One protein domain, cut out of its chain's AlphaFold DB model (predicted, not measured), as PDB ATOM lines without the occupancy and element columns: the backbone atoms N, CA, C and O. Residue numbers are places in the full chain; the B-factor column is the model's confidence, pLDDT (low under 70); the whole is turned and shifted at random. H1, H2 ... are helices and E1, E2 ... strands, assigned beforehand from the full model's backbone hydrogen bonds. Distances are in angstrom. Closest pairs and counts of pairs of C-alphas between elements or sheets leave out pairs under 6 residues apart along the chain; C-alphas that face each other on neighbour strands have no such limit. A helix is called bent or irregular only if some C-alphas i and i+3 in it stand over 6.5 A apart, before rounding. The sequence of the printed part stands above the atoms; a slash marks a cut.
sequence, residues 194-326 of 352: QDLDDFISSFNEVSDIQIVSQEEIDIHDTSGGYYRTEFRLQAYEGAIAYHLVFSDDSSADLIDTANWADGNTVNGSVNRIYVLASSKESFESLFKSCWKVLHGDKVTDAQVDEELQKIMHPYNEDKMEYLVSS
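What this domain is: This is residues 194 to 326 of the 352 residues of an uncharacterized protein of Butyrivibrio sp. TB (UniProt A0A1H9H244). The core is one twisted sheet of five strands, with two helices covering one face: H1 over the side of E1, E2 and E3, and the kinked H3 over the side of E4 and E5. H4 folds back on H3 and is not on the sheet; the short H2 also lies off the sheet. The printed part has 133 residues, with four named helices and five named strands in the order H1 E1 H2 E2 E3 E4 H3 H4 E5, mixed in class. The sheet's order is E1 - E2 - E3 - E4 - E5, antiparallel throughout. The whole is compact and rounded, with a radius of gyration of the C-alphas of 15.0 A and spans of 40 by 35 by 28 A.

Where its parts are: Start in the sheet: E1 is residues 211 to 216, E2 240 to 246, E3 251 to 256, E4 272 to 276 and E5 321 to 325. E2, the longest strand, measures 19.6 A. Find C-alpha 194 at (-70.626, 104.961, 16.855); from there H1 runs 18.7 A to residue 206. H2 is residues 229 to 232. H3, residues 280 to 298, runs 25.6 A from C-alpha 280 at (-59.322, 129.109, 31.721). It is irregular, with C-alphas 294 and 297 9.6 A apart, and has a kink of 57 degrees near residue 292. H4, residues 301 to 312, is 16.1 A long. E5 ends at C-alpha 325, (-55.179, 112.977, 20.119).

How they stand to each other: E2, E3 and E4 form a meander, each strand the antiparallel neighbour of the one before. Look for N 243 and O 215 at 2.8 A between E1 and E2, N 244 and O 252 at 2.7 A between E2 and E3, N 253 and O 274 at 2.8 A between E3 and E4, and N 273 and O 324 at 2.9 A between E4 and E5. H1 and H3 are on the same face, giving two layers, helices on one face of a sheet. H1, at a height over the sheet of 7.8 A, lies only just over E3, on which 3 of its C-alphas fall. H3, at 9.6 A, lies over E4 and runs along the strands, at 10 degrees on the local plane. With residues 289 to 293 alone, H3 touches H1, the closest C-alphas being those of Val 293 and Phe 203, 6.0 A apart. H3 and H4 form a helical hairpin and touch, the C-alphas of Lys 288 and Val 304 being closest at 6.6 A. H2 and H3 are apart. In H4 every O i to N i+4 pair is within hydrogen-bond range; in H1 8 of 9 are and in H3 13 of 15, while H2 is too short for such a pair.

The domain as a whole: The C-alphas of Gly 263 and Glu 317 are the two farthest apart, at 45.4 A. The printed part has no cut. The links E1 to H2 and E3 to E4 are long. The mean pLDDT of the printed part is 80.0; it is under 70 at residues 258 to 270, 299, 312 to 321 and 323 to 326.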
ATOM      1  N   GLN A 194     -70.549 105.671  15.574       86.56
ATOM      2  CA  GLN A 194     -70.626 104.961  16.855       86.56
ATOM      3  C   GLN A 194     -69.488 105.328  17.821       86.56
ATOM      4  O   GLN A 194     -69.747 105.583  18.993       86.56
ATOM      5  N   ASP A 195     -68.249 105.430  17.335       83.81
ATOM      6  CA  ASP A 195     -67.097 105.789  18.173       83.81
ATOM      7  C   ASP A 195     -67.173 107.232  18.705       83.81
ATOM      8  O   ASP A 195     -66.734 107.512  19.825       83.81
ATOM      9  N   LEU A 196     -67.741 108.160  17.924       88.75
ATOM     10  CA  LEU A 196     -67.967 109.536  18.370       88.75
ATOM     11  C   LEU A 196     -69.084 109.574  19.416       88.75
ATOM     12  O   LEU A 196     -68.932 110.227  20.447       88.75
ATOM     13  N   ASP A 197     -70.176 108.850  19.178       91.75
ATOM     14  CA  ASP A 197     -71.314 108.770  20.097       91.75
ATOM     15  C   ASP A 197     -70.905 108.133  21.446       91.75
ATOM     16  O   ASP A 197     -71.304 108.604  22.521       91.75
ATOM     17  N   ASP A 198     -70.050 107.108  21.414       89.56
ATOM     18  CA  ASP A 198     -69.488 106.453  22.602       89.56
ATOM     19  C   ASP A 198     -68.561 107.393  23.387       89.56
ATOM     20  O   ASP A 198     -68.603 107.429  24.626       89.56
ATOM     21  N   PHE A 199     -67.752 108.199  22.689       90.44
ATOM     22  CA  PHE A 199     -66.938 109.237  23.320       90.44
ATOM     23  C   PHE A 199     -67.810 110.282  24.019       90.44
ATOM     24  O   PHE A 199     -67.568 110.583  25.186       90.44
ATOM     25  N   ILE A 200     -68.833 110.811  23.338       94.19
ATOM     26  CA  ILE A 200     -69.748 111.825  23.890       94.19
ATOM     27  C   ILE A 200     -70.437 111.288  25.147       94.19
ATOM     28  O   ILE A 200     -70.500 111.974  26.170       94.19
ATOM     29  N   SER A 201     -70.892 110.034  25.097       94.38
ATOM     30  CA  SER A 201     -71.508 109.352  26.236       94.38
ATOM     31  C   SER A 201     -70.536 109.250  27.416       94.38
ATOM     32  O   SER A 201     -70.847 109.699  28.518       94.38
ATOM     33  N   SER A 202     -69.323 108.748  27.170       92.44
ATOM     34  CA  SER A 202     -68.281 108.598  28.194       92.44
ATOM     35  C   SER A 202     -67.831 109.942  28.776       92.44
ATOM     36  O   SER A 202     -67.548 110.051  29.968       92.44
ATOM     37  N   PHE A 203     -67.773 110.983  27.946       93.56
ATOM     38  CA  PHE A 203     -67.412 112.333  28.351       93.56
ATOM     39  C   PHE A 203     -68.445 112.929  29.306       93.56
ATOM     40  O   PHE A 203     -68.086 113.416  30.381       93.56
ATOM     41  N   ASN A 204     -69.728 112.829  28.958       96.06
ATOM     42  CA  ASN A 204     -70.822 113.330  29.786       96.06
ATOM     43  C   ASN A 204     -70.941 112.591  31.131       96.06
ATOM     44  O   ASN A 204     -71.403 113.173  32.111       96.06
ATOM     45  N   GLU A 205     -70.477 111.342  31.230       94.69
ATOM     46  CA  GLU A 205     -70.411 110.623  32.511       94.69
ATOM     47  C   GLU A 205     -69.343 111.168  33.473       94.69
ATOM     48  O   GLU A 205     -69.488 111.032  34.691       94.69
ATOM     49  N   VAL A 206     -68.261 111.762  32.954       91.81
ATOM     50  CA  VAL A 206     -67.098 112.167  33.763       91.81
ATOM     51  C   VAL A 206     -66.895 113.674  33.881       91.81
ATOM     52  O   VAL A 206     -66.100 114.093  34.724       91.81
ATOM     53  N   SER A 207     -67.540 114.482  33.037       94.12
ATOM     54  CA  SER A 207     -67.373 115.938  33.021       94.12
ATOM     55  C   SER A 207     -68.466 116.665  33.794       94.12
ATOM     56  O   SER A 207     -69.632 116.295  33.743       94.12
ATOM     57  N   ASP A 208     -68.113 117.760  34.464       95.31
ATOM     58  CA  ASP A 208     -69.108 118.701  34.990       95.31
ATOM     59  C   ASP A 208     -69.658 119.621  33.882       95.31
ATOM     60  O   ASP A 208     -70.775 120.129  33.989       95.31
ATOM     61  N   ILE A 209     -68.888 119.818  32.806       95.88
ATOM     62  CA  ILE A 209     -69.264 120.611  31.635       95.88
ATOM     63  C   ILE A 209     -69.826 119.647  30.591       95.88
ATOM     64  O   ILE A 209     -69.094 118.870  29.993       95.88
ATOM     65  N   GLN A 210     -71.137 119.670  30.388       96.94
ATOM     66  CA  GLN A 210     -71.835 118.667  29.582       96.94
ATOM     67  C   GLN A 210     -71.897 119.083  28.112       96.94
ATOM     68  O   GLN A 210     -72.076 120.261  27.806       96.94
ATOM     69  N   ILE A 211     -71.822 118.116  27.200       96.69
ATOM     70  CA  ILE A 211     -72.127 118.321  25.780       96.69
ATOM     71  C   ILE A 211     -73.649 118.425  25.639       96.69
ATOM     72  O   ILE A 211     -74.377 117.494  25.985       96.69
ATOM     73  N   VAL A 212     -74.131 119.566  25.145       96.56
ATOM     74  CA  VAL A 212     -75.568 119.882  25.041       96.56
ATOM     75  C   VAL A 212     -76.096 119.851  23.608       96.56
ATOM     76  O   VAL A 212     -77.309 119.823  23.406       96.56
ATOM     77  N   SER A 213     -75.204 119.861  22.618       96.25
ATOM     78  CA  SER A 213     -75.536 119.801  21.194       96.25
ATOM     79  C   SER A 213     -74.405 119.145  20.410       96.25
ATOM     80  O   SER A 213     -73.236 119.351  20.741       96.25
ATOM     81  N   GLN A 214     -74.768 118.424  19.349       95.12
ATOM     82  CA  GLN A 214     -73.856 117.887  18.342       95.12
ATOM     83  C   GLN A 214     -74.417 118.158  16.938       95.12
ATOM     84  O   GLN A 214     -75.626 118.049  16.725       95.12
ATOM     85  N   GLU A 215     -73.550 118.522  15.999       95.00
ATOM     86  CA  GLU A 215     -73.870 118.768  14.590       95.00
ATOM     87  C   GLU A 215     -72.846 118.055  13.704       95.00
ATOM     88  O   GLU A 215     -71.648 118.155  13.949       95.00
ATOM     89  N   GLU A 216     -73.297 117.334  12.677       94.56
ATOM     90  CA  GLU A 216     -72.407 116.743  11.669       94.56
ATOM     91  C   GLU A 216     -71.756 117.836  10.822       94.56
ATOM     92  O   GLU A 216     -72.443 118.711  10.293       94.56
ATOM     93  N   ILE A 217     -70.435 117.765  10.661       92.69
ATOM     94  CA  ILE A 217     -69.671 118.746   9.885       92.69
ATOM     95  C   ILE A 217     -68.851 118.076   8.784       92.69
ATOM     96  O   ILE A 217     -68.294 116.994   8.966       92.69
ATOM     97  N   ASP A 218     -68.737 118.758   7.643       90.94
ATOM     98  CA  ASP A 218     -67.807 118.391   6.577       90.94
ATOM     99  C   ASP A 218     -66.478 119.128   6.775       90.94
ATOM    100  O   ASP A 218     -66.359 120.330   6.524       90.94
ATOM    101  N   ILE A 219     -65.460 118.395   7.225       89.19
ATOM    102  CA  ILE A 219     -64.124 118.949   7.464       89.19
ATOM    103  C   ILE A 219     -63.340 119.219   6.170       89.19
ATOM    104  O   ILE A 219     -62.280 119.843   6.221       89.19
ATOM    105  N   HIS A 220     -63.843 118.775   5.013       89.44
ATOM    106  CA  HIS A 220     -63.244 119.013   3.696       89.44
ATOM    107  C   HIS A 220     -63.883 120.192   2.954       89.44
ATOM    108  O   HIS A 220     -63.347 120.625   1.927       89.44
ATOM    109  N   ASP A 221     -64.970 120.771   3.475       89.31
ATOM    110  CA  ASP A 221     -65.553 121.993   2.922       89.31
ATOM    111  C   ASP A 221     -64.647 123.198   3.200       89.31
ATOM    112  O   ASP A 221     -64.777 123.905   4.196       89.31
ATOM    113  N   THR A 222     -63.749 123.481   2.255       85.56
ATOM    114  CA  THR A 222     -62.831 124.636   2.298       85.56
ATOM    115  C   THR A 222     -63.516 126.003   2.410       85.56
ATOM    116  O   THR A 222     -62.842 126.993   2.697       85.56
ATOM    117  N   SER A 223     -64.825 126.087   2.146       83.31
ATOM    118  CA  SER A 223     -65.619 127.305   2.321       83.31
ATOM    119  C   SER A 223     -66.338 127.375   3.673       83.31
ATOM    120  O   SER A 223     -66.820 128.447   4.049       83.31
ATOM    121  N   GLY A 224     -66.375 126.259   4.402       75.50
ATOM    122  CA  GLY A 224     -66.991 126.107   5.710       75.50
ATOM    123  C   GLY A 224     -66.123 126.633   6.854       75.50
ATOM    124  O   GLY A 224     -64.907 126.793   6.740       75.50
ATOM    125  N   GLY A 225     -66.763 126.900   7.996       81.88
ATOM    126  CA  GLY A 225     -66.095 127.428   9.194       81.88
ATOM    127  C   GLY A 225     -65.191 126.427   9.921       81.88
ATOM    128  O   GLY A 225     -64.411 126.839  10.774       81.88
ATOM    129  N   TYR A 226     -65.280 125.140   9.576       85.94
ATOM    130  CA  TYR A 226     -64.604 124.043  10.275       85.94
ATOM    131  C   TYR A 226     -63.357 123.526   9.549       85.94
ATOM    132  O   TYR A 226     -62.624 122.700  10.090       85.94
ATOM    133  N   TYR A 227     -63.084 124.000   8.330       84.75
ATOM    134  CA  TYR A 227     -61.945 123.528   7.552       84.75
ATOM    135  C   TYR A 227     -60.606 123.959   8.157       84.75
ATOM    136  O   TYR A 227     -60.382 125.124   8.499       84.75
ATOM    137  N   ARG A 228     -59.657 123.019   8.191       84.00
ATOM    138  CA  ARG A 228     -58.258 123.243   8.570       84.00
ATOM    139  C   ARG A 228     -57.345 122.736   7.461       84.00
ATOM    140  O   ARG A 228     -57.626 121.741   6.801       84.00
ATOM    141  N   THR A 229     -56.201 123.395   7.271       81.69
ATOM    142  CA  THR A 229     -55.261 123.075   6.176       81.69
ATOM    143  C   THR A 229     -54.739 121.635   6.222       81.69
ATOM    144  O   THR A 229     -54.347 121.100   5.188       81.69
ATOM    145  N   GLU A 230     -54.695 121.005   7.396       79.38
ATOM    146  CA  GLU A 230     -54.265 119.611   7.555       79.38
ATOM    147  C   GLU A 230     -55.293 118.591   7.047       79.38
ATOM    148  O   GLU A 230     -54.901 117.500   6.646       79.38
ATOM    149  N   PHE A 231     -56.578 118.950   6.968       85.12
ATOM    150  CA  PHE A 231     -57.628 118.025   6.534       85.12
ATOM    151  C   PHE A 231     -57.496 117.631   5.059       85.12
ATOM    152  O   PHE A 231     -58.000 116.599   4.649       85.12
ATOM    153  N   ARG A 232     -56.686 118.347   4.269       82.19
ATOM    154  CA  ARG A 232     -56.305 117.928   2.907       82.19
ATOM    155  C   ARG A 232     -55.403 116.684   2.851       82.19
ATOM    156  O   ARG A 232     -55.097 116.210   1.758       82.19
ATOM    157  N   LEU A 233     -54.835 116.256   3.981       81.75
ATOM    158  CA  LEU A 233     -53.922 115.117   4.032       81.75
ATOM    159  C   LEU A 233     -54.707 113.809   3.901       81.75
ATOM    160  O   LEU A 233     -55.804 113.684   4.434       81.75
ATOM    161  N   GLN A 234     -54.101 112.806   3.262       78.81
ATOM    162  CA  GLN A 234     -54.724 111.493   3.042       78.81
ATOM    163  C   GLN A 234     -55.185 110.813   4.345       78.81
ATOM    164  O   GLN A 234     -56.141 110.050   4.333       78.81
ATOM    165  N   ALA A 235     -54.552 111.124   5.480       75.06
ATOM    166  CA  ALA A 235     -54.954 110.614   6.792       75.06
ATOM    167  C   ALA A 235     -56.368 111.051   7.230       75.06
ATOM    168  O   ALA A 235     -56.921 110.446   8.139       75.06
ATOM    169  N   TYR A 236     -56.939 112.089   6.611       81.00
ATOM    170  CA  TYR A 236     -58.298 112.577   6.873       81.00
ATOM    171  C   TYR A 236     -59.284 112.202   5.750       81.00
ATOM    172  O   TYR A 236     -60.433 112.648   5.756       81.00
ATOM    173  N   GLU A 237     -58.866 111.401   4.764       82.19
ATOM    174  CA  GLU A 237     -59.755 110.929   3.701       82.19
ATOM    175  C   GLU A 237     -60.848 110.026   4.293       82.19
ATOM    176  O   GLU A 237     -60.558 109.049   4.975       82.19
ATOM    177  N   GLY A 238     -62.117 110.378   4.063       83.31
ATOM    178  CA  GLY A 238     -63.256 109.658   4.644       83.31
ATOM    179  C   GLY A 238     -63.456 109.876   6.148       83.31
ATOM    180  O   GLY A 238     -64.269 109.176   6.743       83.31
ATOM    181  N   ALA A 239     -62.739 110.825   6.759       86.19
ATOM    182  CA  ALA A 239     -62.961 111.191   8.149       86.19
ATOM    183  C   ALA A 239     -64.380 111.733   8.364       86.19
ATOM    184  O   ALA A 239     -64.907 112.485   7.540       86.19
ATOM    185  N   ILE A 240     -64.957 111.372   9.502       89.44
ATOM    186  CA  ILE A 240     -66.250 111.863   9.972       89.44
ATOM    187  C   ILE A 240     -66.038 112.746  11.196       89.44
ATOM    188  O   ILE A 240     -65.079 112.566  11.953       89.44
ATOM    189  N   ALA A 241     -66.922 113.721  11.389       91.81
ATOM    190  CA  ALA A 241     -66.758 114.677  12.467       91.81
ATOM    191  C   ALA A 241     -68.077 115.250  12.984       91.81
ATOM    192  O   ALA A 241     -69.040 115.424  12.230       91.81
ATOM    193  N   TYR A 242     -68.066 115.605  14.269       94.94
ATOM    194  CA  TYR A 242     -69.087 116.425  14.904       94.94
ATOM    195  C   TYR A 242     -68.504 117.753  15.375       94.94
ATOM    196  O   TYR A 242     -67.415 117.794  15.945       94.94
ATOM    197  N   HIS A 243     -69.282 118.818  15.234       94.94
ATOM    198  CA  HIS A 243     -69.144 120.010  16.051       94.94
ATOM    199  C   HIS A 243     -70.000 119.868  17.311       94.94
ATOM    200  O   HIS A 243     -71.189 119.554  17.245       94.94
ATOM    201  N   LEU A 244     -69.392 120.105  18.466       95.00
ATOM    202  CA  LEU A 244     -69.983 119.961  19.787       95.00
ATOM    203  C   LEU A 244     -70.094 121.325  20.456       95.00
ATOM    204  O   LEU A 244     -69.157 122.126  20.421       95.00
ATOM    205  N   VAL A 245     -71.214 121.551  21.139       95.31
ATOM    206  CA  VAL A 245     -71.410 122.714  22.012       95.31
ATOM    207  C   VAL A 245     -71.560 122.232  23.444       95.31
ATOM    208  O   VAL A 245     -72.337 121.312  23.725       95.31
ATOM    209  N   PHE A 246     -70.824 122.867  24.350       95.94
ATOM    210  CA  PHE A 246     -70.837 122.554  25.770       95.94
ATOM    211  C   PHE A 246     -71.780 123.474  26.553       95.94
ATOM    212  O   PHE A 246     -72.183 124.543  26.096       95.94
ATOM    213  N   SER A 247     -72.132 123.065  27.770       96.31
ATOM    214  CA  SER A 247     -73.048 123.792  28.657       96.31
ATOM    215  C   SER A 247     -72.535 125.157  29.138       96.31
ATOM    216  O   SER A 247     -73.291 125.898  29.761       96.31
ATOM    217  N   ASP A 248     -71.258 125.462  28.916       92.44
ATOM    218  CA  ASP A 248     -70.559 126.671  29.365       92.44
ATOM    219  C   ASP A 248     -70.115 127.582  28.203       92.44
ATOM    220  O   ASP A 248     -69.189 128.380  28.357       92.44
ATOM    221  N   ASP A 249     -70.755 127.427  27.040       89.12
ATOM    222  CA  ASP A 249     -70.454 128.117  25.778       89.12
ATOM    223  C   ASP A 249     -69.087 127.770  25.155       89.12
ATOM    224  O   ASP A 249     -68.698 128.367  24.149       89.12
ATOM    225  N   SER A 250     -68.358 126.789  25.699       89.69
ATOM    226  CA  SER A 250     -67.226 126.188  24.990       89.69
ATOM    227  C   SER A 250     -67.720 125.399  23.771       89.69
ATOM    228  O   SER A 250     -68.889 125.004  23.684       89.69
ATOM    229  N   SER A 251     -66.815 125.086  22.846       91.38
ATOM    230  CA  SER A 251     -67.106 124.200  21.711       91.38
ATOM    231  C   SER A 251     -65.942 123.269  21.392       91.38
ATOM    232  O   SER A 251     -64.811 123.513  21.816       91.38
ATOM    233  N   ALA A 252     -66.216 122.175  20.683       90.88
ATOM    234  CA  ALA A 252     -65.171 121.293  20.185       90.88
ATOM    235  C   ALA A 252     -65.523 120.656  18.845       90.88
ATOM    236  O   ALA A 252     -66.672 120.307  18.610       90.88
ATOM    237  N   ASP A 253     -64.512 120.425  18.018       91.25
ATOM    238  CA  ASP A 253     -64.627 119.587  16.833       91.25
ATOM    239  C   ASP A 253     -64.069 118.203  17.180       91.25
ATOM    240  O   ASP A 253     -62.890 118.062  17.523       91.25
ATOM    241  N   LEU A 254     -64.924 117.185  17.106       90.44
ATOM    242  CA  LEU A 254     -64.606 115.783  17.354       90.44
ATOM    243  C   LEU A 254     -64.435 115.065  16.018       90.44
ATOM    244  O   LEU A 254     -65.400 114.964  15.267       90.44
ATOM    245  N   ILE A 255     -63.232 114.578  15.715       87.56
ATOM    246  CA  ILE A 255     -62.921 113.949  14.427       87.56
ATOM    247  C   ILE A 255     -62.492 112.501  14.658       87.56
ATOM    248  O   ILE A 255     -61.543 112.220  15.404       87.56
ATOM    249  N   ASP A 256     -63.138 111.597  13.933       85.81
ATOM    250  CA  ASP A 256     -62.626 110.256  13.696       85.81
ATOM    251  C   ASP A 256     -62.060 110.172  12.281       85.81
ATOM    252  O   ASP A 256     -62.753 110.319  11.271       85.81
ATOM    253  N   THR A 257     -60.748 109.976  12.231       75.75
ATOM    254  CA  THR A 257     -60.035 109.697  10.999       75.75
ATOM    255  C   THR A 257     -60.113 108.211  10.704       75.75
ATOM    256  O   THR A 257     -59.583 107.404  11.466       75.75
ATOM    257  N   ALA A 258     -60.678 107.844   9.560       59.91
ATOM    258  CA  ALA A 258     -60.619 106.477   9.071       59.91
ATOM    259  C   ALA A 258     -59.153 106.103   8.784       59.91
ATOM    260  O   ALA A 258     -58.629 106.415   7.716       59.91
ATOM    261  N   ASN A 259     -58.448 105.474   9.733       54.59
ATOM    262  CA  ASN A 259     -57.070 105.045   9.501       54.59
ATOM    263  C   ASN A 259     -56.963 103.573   9.103       54.59
ATOM    264  O   ASN A 259     -57.562 102.660   9.665       54.59
ATOM    265  N   TRP A 260     -56.154 103.408   8.065       52.50
ATOM    266  CA  TRP A 260     -56.068 102.291   7.146       52.50
ATOM    267  C   TRP A 260     -55.316 101.107   7.764       52.50
ATOM    268  O   TRP A 260     -54.092 101.133   7.898       52.50
ATOM    269  N   ALA A 261     -56.033 100.027   8.057       38.28
ATOM    270  CA  ALA A 261     -55.455  98.696   8.184       38.28
ATOM    271  C   ALA A 261     -56.395  97.697   7.493       38.28
ATOM    272  O   ALA A 261     -57.546  97.526   7.875       38.28
ATOM    273  N   ASP A 262     -55.890  97.045   6.448       39.97
ATOM    274  CA  ASP A 262     -56.412  95.767   5.939       39.97
ATOM    275  C   ASP A 262     -57.649  95.782   5.014       39.97
ATOM    276  O   ASP A 262     -58.196  94.726   4.704       39.97
ATOM    277  N   GLY A 263     -58.026  96.935   4.450       38.84
ATOM    278  CA  GLY A 263     -58.981  96.993   3.327       38.84
ATOM    279  C   GLY A 263     -60.458  96.839   3.706       38.84
ATOM    280  O   GLY A 263     -61.297  96.738   2.814       38.84
ATOM    281  N   ASN A 264     -60.770  96.885   5.000       43.66
ATOM    282  CA  ASN A 264     -62.107  97.166   5.511       43.66
ATOM    283  C   ASN A 264     -62.063  98.534   6.200       43.66
ATOM    284  O   ASN A 264     -61.215  98.755   7.061       43.66
ATOM    285  N   THR A 265     -62.951  99.449   5.818       42.19
ATOM    286  CA  THR A 265     -63.142 100.721   6.523       42.19
ATOM    287  C   THR A 265     -63.693 100.399   7.905       42.19
ATOM    288  O   THR A 265     -64.851 100.006   8.035       42.19
ATOM    289  N   VAL A 266     -62.857 100.494   8.931       46.00
ATOM    290  CA  VAL A 266     -63.312 100.460  10.319       46.00
ATOM    291  C   VAL A 266     -62.951 101.821  10.887       46.00
ATOM    292  O   VAL A 266     -61.770 102.131  11.045       46.00
ATOM    293  N   ASN A 267     -63.976 102.647  11.095       48.97
ATOM    294  CA  ASN A 267     -63.884 103.826  11.947       48.97
ATOM    295  C   ASN A 267     -63.273 103.388  13.279       48.97
ATOM    296  O   ASN A 267     -63.515 102.273  13.753       48.97
ATOM    297  N   GLY A 268     -62.291 104.160  13.716       53.25
ATOM    298  CA  GLY A 268     -61.173 103.644  14.481       53.25
ATOM    299  C   GLY A 268     -60.819 104.620  15.570       53.25
ATOM    300  O   GLY A 268     -59.714 105.161  15.569       53.25
ATOM    301  N   SER A 269     -61.752 104.785  16.507       61.00
ATOM    302  CA  SER A 269     -61.699 105.634  17.694       61.00
ATOM    303  C   SER A 269     -61.559 107.131  17.409       61.00
ATOM    304  O   SER A 269     -60.906 107.555  16.467       61.00
ATOM    305  N   VAL A 270     -62.116 107.969  18.285       61.44
ATOM    306  CA  VAL A 270     -61.870 109.418  18.248       61.44
ATOM    307  C   VAL A 270     -60.368 109.691  18.169       61.44
ATOM    308  O   VAL A 270     -59.606 109.319  19.065       61.44
ATOM    309  N   ASN A 271     -59.945 110.350  17.092       72.44
ATOM    310  CA  ASN A 271     -58.538 110.514  16.741       72.44
ATOM    311  C   ASN A 271     -58.024 111.923  17.046       72.44
ATOM    312  O   ASN A 271     -56.866 112.094  17.450       72.44
ATOM    313  N   ARG A 272     -58.883 112.934  16.878       80.69
ATOM    314  CA  ARG A 272     -58.568 114.347  17.117       80.69
ATOM    315  C   ARG A 272     -59.748 115.043  17.794       80.69
ATOM    316  O   ARG A 272     -60.895 114.838  17.404       80.69
ATOM    317  N   ILE A 273     -59.449 115.892  18.773       86.25
ATOM    318  CA  ILE A 273     -60.422 116.758  19.447       86.25
ATOM    319  C   ILE A 273     -59.862 118.175  19.481       86.25
ATOM    320  O   ILE A 273     -58.896 118.422  20.203       86.25
ATOM    321  N   TYR A 274     -60.449 119.097  18.721       86.75
ATOM    322  CA  TYR A 274     -60.077 120.515  18.750       86.75
ATOM    323  C   TYR A 274     -61.034 121.241  19.673       86.75
ATOM    324  O   TYR A 274     -62.211 121.336  19.355       86.75
ATOM    325  N   VAL A 275     -60.555 121.754  20.797       86.19
ATOM    326  CA  VAL A 275     -61.411 122.395  21.795       86.19
ATOM    327  C   VAL A 275     -61.151 123.893  21.825       86.19
ATOM    328  O   VAL A 275     -60.004 124.335  21.898       86.19
ATOM    329  N   LEU A 276     -62.237 124.661  21.820       86.69
ATOM    330  CA  LEU A 276     -62.272 126.095  22.063       86.69
ATOM    331  C   LEU A 276     -63.006 126.339  23.384       86.69
ATOM    332  O   LEU A 276     -64.234 126.259  23.449       86.69
ATOM    333  N   ALA A 277     -62.250 126.619  24.444       86.31
ATOM    334  CA  ALA A 277     -62.816 126.855  25.765       86.31
ATOM    335  C   ALA A 277     -63.249 128.318  25.949       86.31
ATOM    336  O   ALA A 277     -62.582 129.241  25.482       86.31
ATOM    337  N   SER A 278     -64.342 128.547  26.679       86.31
ATOM    338  CA  SER A 278     -64.838 129.900  26.980       86.31
ATOM    339  C   SER A 278     -64.034 130.618  28.074       86.31
ATOM    340  O   SER A 278     -64.050 131.847  28.165       86.31
ATOM    341  N   SER A 279     -63.315 129.860  28.906       84.94
ATOM    342  CA  SER A 279     -62.503 130.368  30.010       84.94
ATOM    343  C   SER A 279     -61.320 129.450  30.324       84.94
ATOM    344  O   SER A 279     -61.215 128.329  29.818       84.94
ATOM    345  N   LYS A 280     -60.431 129.913  31.207       84.06
ATOM    346  CA  LYS A 280     -59.322 129.109  31.721       84.06
ATOM    347  C   LYS A 280     -59.802 127.929  32.556       84.06
ATOM    348  O   LYS A 280     -59.314 126.818  32.389       84.06
ATOM    349  N   GLU A 281     -60.779 128.154  33.420       87.56
ATOM    350  CA  GLU A 281     -61.369 127.110  34.249       87.56
ATOM    351  C   GLU A 281     -62.065 126.049  33.384       87.56
ATOM    352  O   GLU A 281     -61.900 124.850  33.620       87.56
ATOM    353  N   SER A 282     -62.771 126.492  32.338       86.88
ATOM    354  CA  SER A 282     -63.374 125.617  31.328       86.88
ATOM    355  C   SER A 282     -62.319 124.777  30.621       86.88
ATOM    356  O   SER A 282     -62.465 123.564  30.521       86.88
ATOM    357  N   PHE A 283     -61.219 125.394  30.187       86.94
ATOM    358  CA  PHE A 283     -60.109 124.695  29.547       86.94
ATOM    359  C   PHE A 283     -59.549 123.577  30.431       86.94
ATOM    360  O   PHE A 283     -59.450 122.436  29.985       86.94
ATOM    361  N   GLU A 284     -59.217 123.885  31.688       86.88
ATOM    362  CA  GLU A 284     -58.649 122.908  32.623       86.88
ATOM    363  C   GLU A 284     -59.614 121.739  32.876       86.88
ATOM    364  O   GLU A 284     -59.193 120.581  32.923       86.88
ATOM    365  N   SER A 285     -60.907 122.038  33.029       90.69
ATOM    366  CA  SER A 285     -61.950 121.036  33.263       90.69
ATOM    367  C   SER A 285     -62.163 120.138  32.041       90.69
ATOM    368  O   SER A 285     -62.050 118.915  32.151       90.69
ATOM    369  N   LEU A 286     -62.377 120.735  30.864       89.75
ATOM    370  CA  LEU A 286     -62.573 120.014  29.606       89.75
ATOM    371  C   LEU A 286     -61.357 119.144  29.273       89.75
ATOM    372  O   LEU A 286     -61.521 117.978  28.916       89.75
ATOM    373  N   PHE A 287     -60.143 119.671  29.462       87.44
ATOM    374  CA  PHE A 287     -58.907 118.938  29.204       87.44
ATOM    375  C   PHE A 287     -58.843 117.655  30.034       87.44
ATOM    376  O   PHE A 287     -58.606 116.569  29.502       87.44
ATOM    377  N   LYS A 288     -59.113 117.765  31.340       87.69
ATOM    378  CA  LYS A 288     -59.111 116.622  32.259       87.69
ATOM    379  C   LYS A 288     -60.168 115.589  31.884       87.69
ATOM    380  O   LYS A 288     -59.874 114.394  31.897       87.69
ATOM    381  N   SER A 289     -61.375 116.031  31.530       90.88
ATOM    382  CA  SER A 289     -62.455 115.140  31.098       90.88
ATOM    383  C   SER A 289     -62.101 114.405  29.804       90.88
ATOM    384  O   SER A 289     -62.172 113.177  29.780       90.88
ATOM    385  N   CYS A 290     -61.628 115.113  28.773       87.25
ATOM    386  CA  CYS A 290     -61.171 114.510  27.516       87.25
ATOM    387  C   CYS A 290     -60.064 113.481  27.759       87.25
ATOM    388  O   CYS A 290     -60.140 112.348  27.282       87.25
ATOM    389  N   TRP A 291     -59.057 113.845  28.553       83.12
ATOM    390  CA  TRP A 291     -57.940 112.962  28.873       83.12
ATOM    391  C   TRP A 291     -58.398 111.675  29.564       83.12
ATOM    392  O   TRP A 291     -57.965 110.574  29.218       83.12
ATOM    393  N   LYS A 292     -59.310 111.801  30.532       83.50
ATOM    394  CA  LYS A 292     -59.861 110.662  31.261       83.50
ATOM    395  C   LYS A 292     -60.650 109.722  30.352       83.50
ATOM    396  O   LYS A 292     -60.525 108.513  30.512       83.50
ATOM    397  N   VAL A 293     -61.413 110.241  29.389       85.38
ATOM    398  CA  VAL A 293     -62.134 109.402  28.416       85.38
ATOM    399  C   VAL A 293     -61.158 108.651  27.509       85.38
ATOM    400  O   VAL A 293     -61.273 107.440  27.355       85.38
ATOM    401  N   LEU A 294     -60.159 109.342  26.954       79.19
ATOM    402  CA  LEU A 294     -59.225 108.750  25.988       79.19
ATOM    403  C   LEU A 294     -58.280 107.716  26.611       79.19
ATOM    404  O   LEU A 294     -57.889 106.747  25.958       79.19
ATOM    405  N   HIS A 295     -57.897 107.911  27.872       75.69
ATOM    406  CA  HIS A 295     -56.929 107.042  28.539       75.69
ATOM    407  C   HIS A 295     -57.546 106.098  29.581       75.69
ATOM    408  O   HIS A 295     -56.893 105.126  29.983       75.69
ATOM    409  N   GLY A 296     -58.794 106.335  29.993       73.38
ATOM    410  CA  GLY A 296     -59.482 105.580  31.037       73.38
ATOM    411  C   GLY A 296     -58.695 105.551  32.352       73.38
ATOM    412  O   GLY A 296     -57.971 106.484  32.696       73.38
ATOM    413  N   ASP A 297     -58.757 104.418  33.053       73.19
ATOM    414  CA  ASP A 297     -58.073 104.202  34.340       73.19
ATOM    415  C   ASP A 297     -56.536 104.075  34.234       73.19
ATOM    416  O   ASP A 297     -55.854 103.808  35.227       73.19
ATOM    417  N   LYS A 298     -55.954 104.208  33.032       71.12
ATOM    418  CA  LYS A 298     -54.506 104.034  32.816       71.12
ATOM    419  C   LYS A 298     -53.681 105.239  33.267       71.12
ATOM    420  O   LYS A 298     -52.457 105.123  33.332       71.12
ATOM    421  N   VAL A 299     -54.318 106.375  33.548       69.75
ATOM    422  CA  VAL A 299     -53.639 107.614  33.937       69.75
ATOM    423  C   VAL A 299     -54.200 108.121  35.261       69.75
ATOM    424  O   VAL A 299     -55.402 108.093  35.499       69.75
ATOM    425  N   THR A 300     -53.306 108.553  36.145       82.25
ATOM    426  CA  THR A 300     -53.666 109.137  37.444       82.25
ATOM    427  C   THR A 300     -53.918 110.638  37.322       82.25
ATOM    428  O   THR A 300     -53.259 111.295  36.521       82.25
ATOM    429  N   ASP A 301     -54.778 111.204  38.174       83.56
ATOM    430  CA  ASP A 301     -55.058 112.653  38.202       83.56
ATOM    431  C   ASP A 301     -53.776 113.503  38.273       83.56
ATOM    432  O   ASP A 301     -53.659 114.517  37.596       83.56
ATOM    433  N   ALA A 302     -52.766 113.038  39.018       84.88
ATOM    434  CA  ALA A 302     -51.476 113.716  39.129       84.88
ATOM    435  C   ALA A 302     -50.702 113.777  37.800       84.88
ATOM    436  O   ALA A 302     -50.028 114.766  37.533       84.88
ATOM    437  N   GLN A 303     -50.789 112.734  36.969       81.06
ATOM    438  CA  GLN A 303     -50.181 112.734  35.635       81.06
ATOM    439  C   GLN A 303     -50.939 113.667  34.688       81.06
ATOM    440  O   GLN A 303     -50.308 114.378  33.915       81.06
ATOM    441  N   VAL A 304     -52.272 113.710  34.781       80.75
ATOM    442  CA  VAL A 304     -53.087 114.657  34.000       80.75
ATOM    443  C   VAL A 304     -52.749 116.099  34.376       80.75
ATOM    444  O   VAL A 304     -52.556 116.935  33.497       80.75
ATOM    445  N   ASP A 305     -52.620 116.387  35.672       84.56
ATOM    446  CA  ASP A 305     -52.235 117.709  36.173       84.56
ATOM    447  C   ASP A 305     -50.821 118.114  35.726       84.56
ATOM    448  O   ASP A 305     -50.589 119.283  35.415       84.56
ATOM    449  N   GLU A 306     -49.873 117.173  35.673       82.00
ATOM    450  CA  GLU A 306     -48.519 117.434  35.172       82.00
ATOM    451  C   GLU A 306     -48.532 117.818  33.683       82.00
ATOM    452  O   GLU A 306     -47.883 118.792  33.294       82.00
ATOM    453  N   GLU A 307     -49.291 117.094  32.855       77.50
ATOM    454  CA  GLU A 307     -49.440 117.420  31.430       77.50
ATOM    455  C   GLU A 307     -50.150 118.760  31.226       77.50
ATOM    456  O   GLU A 307     -49.678 119.609  30.467       77.50
ATOM    457  N   LEU A 308     -51.220 119.012  31.980       78.94
ATOM    458  CA  LEU A 308     -51.922 120.291  31.964       78.94
ATOM    459  C   LEU A 308     -50.974 121.455  32.295       78.94
ATOM    460  O   LEU A 308     -50.971 122.473  31.605       78.94
ATOM    461  N   GLN A 309     -50.094 121.300  33.290       78.62
ATOM    462  CA  GLN A 309     -49.097 122.321  33.627       78.62
ATOM    463  C   GLN A 309     -48.108 122.593  32.489       78.62
ATOM    464  O   GLN A 309     -47.754 123.754  32.272       78.62
ATOM    465  N   LYS A 310     -47.674 121.570  31.742       73.94
ATOM    466  CA  LYS A 310     -46.784 121.751  30.579       73.94
ATOM    467  C   LYS A 310     -47.454 122.596  29.495       73.94
ATOM    468  O   LYS A 310     -46.802 123.455  28.906       73.94
ATOM    469  N   ILE A 311     -48.754 122.393  29.283       70.62
ATOM    470  CA  ILE A 311     -49.562 123.126  28.297       70.62
ATOM    471  C   ILE A 311     -49.833 124.563  28.753       70.62
ATOM    472  O   ILE A 311     -49.812 125.486  27.942       70.62
ATOM    473  N   MET A 312     -50.049 124.763  30.052       68.38
ATOM    474  CA  MET A 312     -50.343 126.070  30.640       68.38
ATOM    475  C   MET A 312     -49.103 126.937  30.894       68.38
ATOM    476  O   MET A 312     -49.213 128.157  30.983       68.38
ATOM    477  N   HIS A 313     -47.912 126.352  31.025       59.16
ATOM    478  CA  HIS A 313     -46.672 127.103  31.247       59.16
ATOM    479  C   HIS A 313     -46.345 128.138  30.137       59.16
ATOM    480  O   HIS A 313     -45.830 129.206  30.471       59.16
ATOM    481  N   PRO A 314     -46.635 127.891  28.843       60.09
ATOM    482  CA  PRO A 314     -46.473 128.884  27.773       60.09
ATOM    483  C   PRO A 314     -47.693 129.798  27.503       60.09
ATOM    484  O   PRO A 314     -47.680 130.501  26.495       60.09
ATOM    485  N   TYR A 315     -48.746 129.804  28.333       53.97
ATOM    486  CA  TYR A 315     -50.042 130.385  27.941       53.97
ATOM    487  C   TYR A 315     -50.069 131.910  27.743       53.97
ATOM    488  O   TYR A 315     -49.575 132.671  28.576       53.97
ATOM    489  N   ASN A 316     -50.750 132.337  26.674       53.41
ATOM    490  CA  ASN A 316     -51.214 133.705  26.444       53.41
ATOM    491  C   ASN A 316     -52.722 133.757  26.758       53.41
ATOM    492  O   ASN A 316     -53.474 132.978  26.181       53.41
ATOM    493  N   GLU A 317     -53.164 134.630  27.668       54.09
ATOM    494  CA  GLU A 317     -54.548 134.663  28.200       54.09
ATOM    495  C   GLU A 317     -55.629 134.910  27.128       54.09
ATOM    496  O   GLU A 317     -56.803 134.638  27.365       54.09
ATOM    497  N   ASP A 318     -55.239 135.384  25.944       52.31
ATOM    498  CA  ASP A 318     -56.162 135.849  24.909       52.31
ATOM    499  C   ASP A 318     -56.781 134.732  24.038       52.31
ATOM    500  O   ASP A 318     -57.734 135.004  23.307       52.31
ATOM    501  N   LYS A 319     -56.281 133.483  24.086       56.25
ATOM    502  CA  LYS A 319     -56.821 132.370  23.272       56.25
ATOM    503  C   LYS A 319     -56.775 131.016  23.968       56.25
ATOM    504  O   LYS A 319     -55.695 130.460  24.141       56.25
ATOM    505  N   MET A 320     -57.959 130.477  24.285       67.31
ATOM    506  CA  MET A 320     -58.140 129.238  25.051       67.31
ATOM    507  C   MET A 320     -58.313 127.955  24.190       67.31
ATOM    508  O   MET A 320     -59.273 127.208  24.387       67.31
ATOM    509  N   GLU A 321     -57.438 127.706  23.205       68.38
ATOM    510  CA  GLU A 321     -57.553 126.578  22.246       68.38
ATOM    511  C   GLU A 321     -56.561 125.430  22.532       68.38
ATOM    512  O   GLU A 321     -55.428 125.680  22.947       68.38
ATOM    513  N   TYR A 322     -56.960 124.169  22.296       71.50
ATOM    514  CA  TYR A 322     -56.064 122.999  22.345       71.50
ATOM    515  C   TYR A 322     -56.521 121.828  21.462       71.50
ATOM    516  O   TYR A 322     -57.702 121.707  21.137       71.50
ATOM    517  N   LEU A 323     -55.578 120.939  21.124       65.81
ATOM    518  CA  LEU A 323     -55.819 119.687  20.408       65.81
ATOM    519  C   LEU A 323     -55.470 118.478  21.290       65.81
ATOM    520  O   LEU A 323     -54.384 118.406  21.864       65.81
ATOM    521  N   VAL A 324     -56.373 117.499  21.361       65.69
ATOM    522  CA  VAL A 324     -56.137 116.195  22.005       65.69
ATOM    523  C   VAL A 324     -56.155 115.085  20.957       65.69
ATOM    524  O   VAL A 324     -57.003 115.100  20.066       65.69
ATOM    525  N   SER A 325     -55.240 114.112  21.049       61.88
ATOM    526  CA  SER A 325     -55.179 112.977  20.119       61.88
ATOM    527  C   SER A 325     -54.977 111.633  20.820       61.88
ATOM    528  O   SER A 325     -54.209 111.526  21.776       61.88
ATOM    529  N   SER A 326     -55.660 110.595  20.327       51.44
ATOM    530  CA  SER A 326     -55.572 109.212  20.827       51.44
ATOM    531  C   SER A 326     -54.351 108.449  20.285       51.44
ATOM    532  O   SER A 326     -53.884 107.489  20.906       51.44
TER     533      SER A 326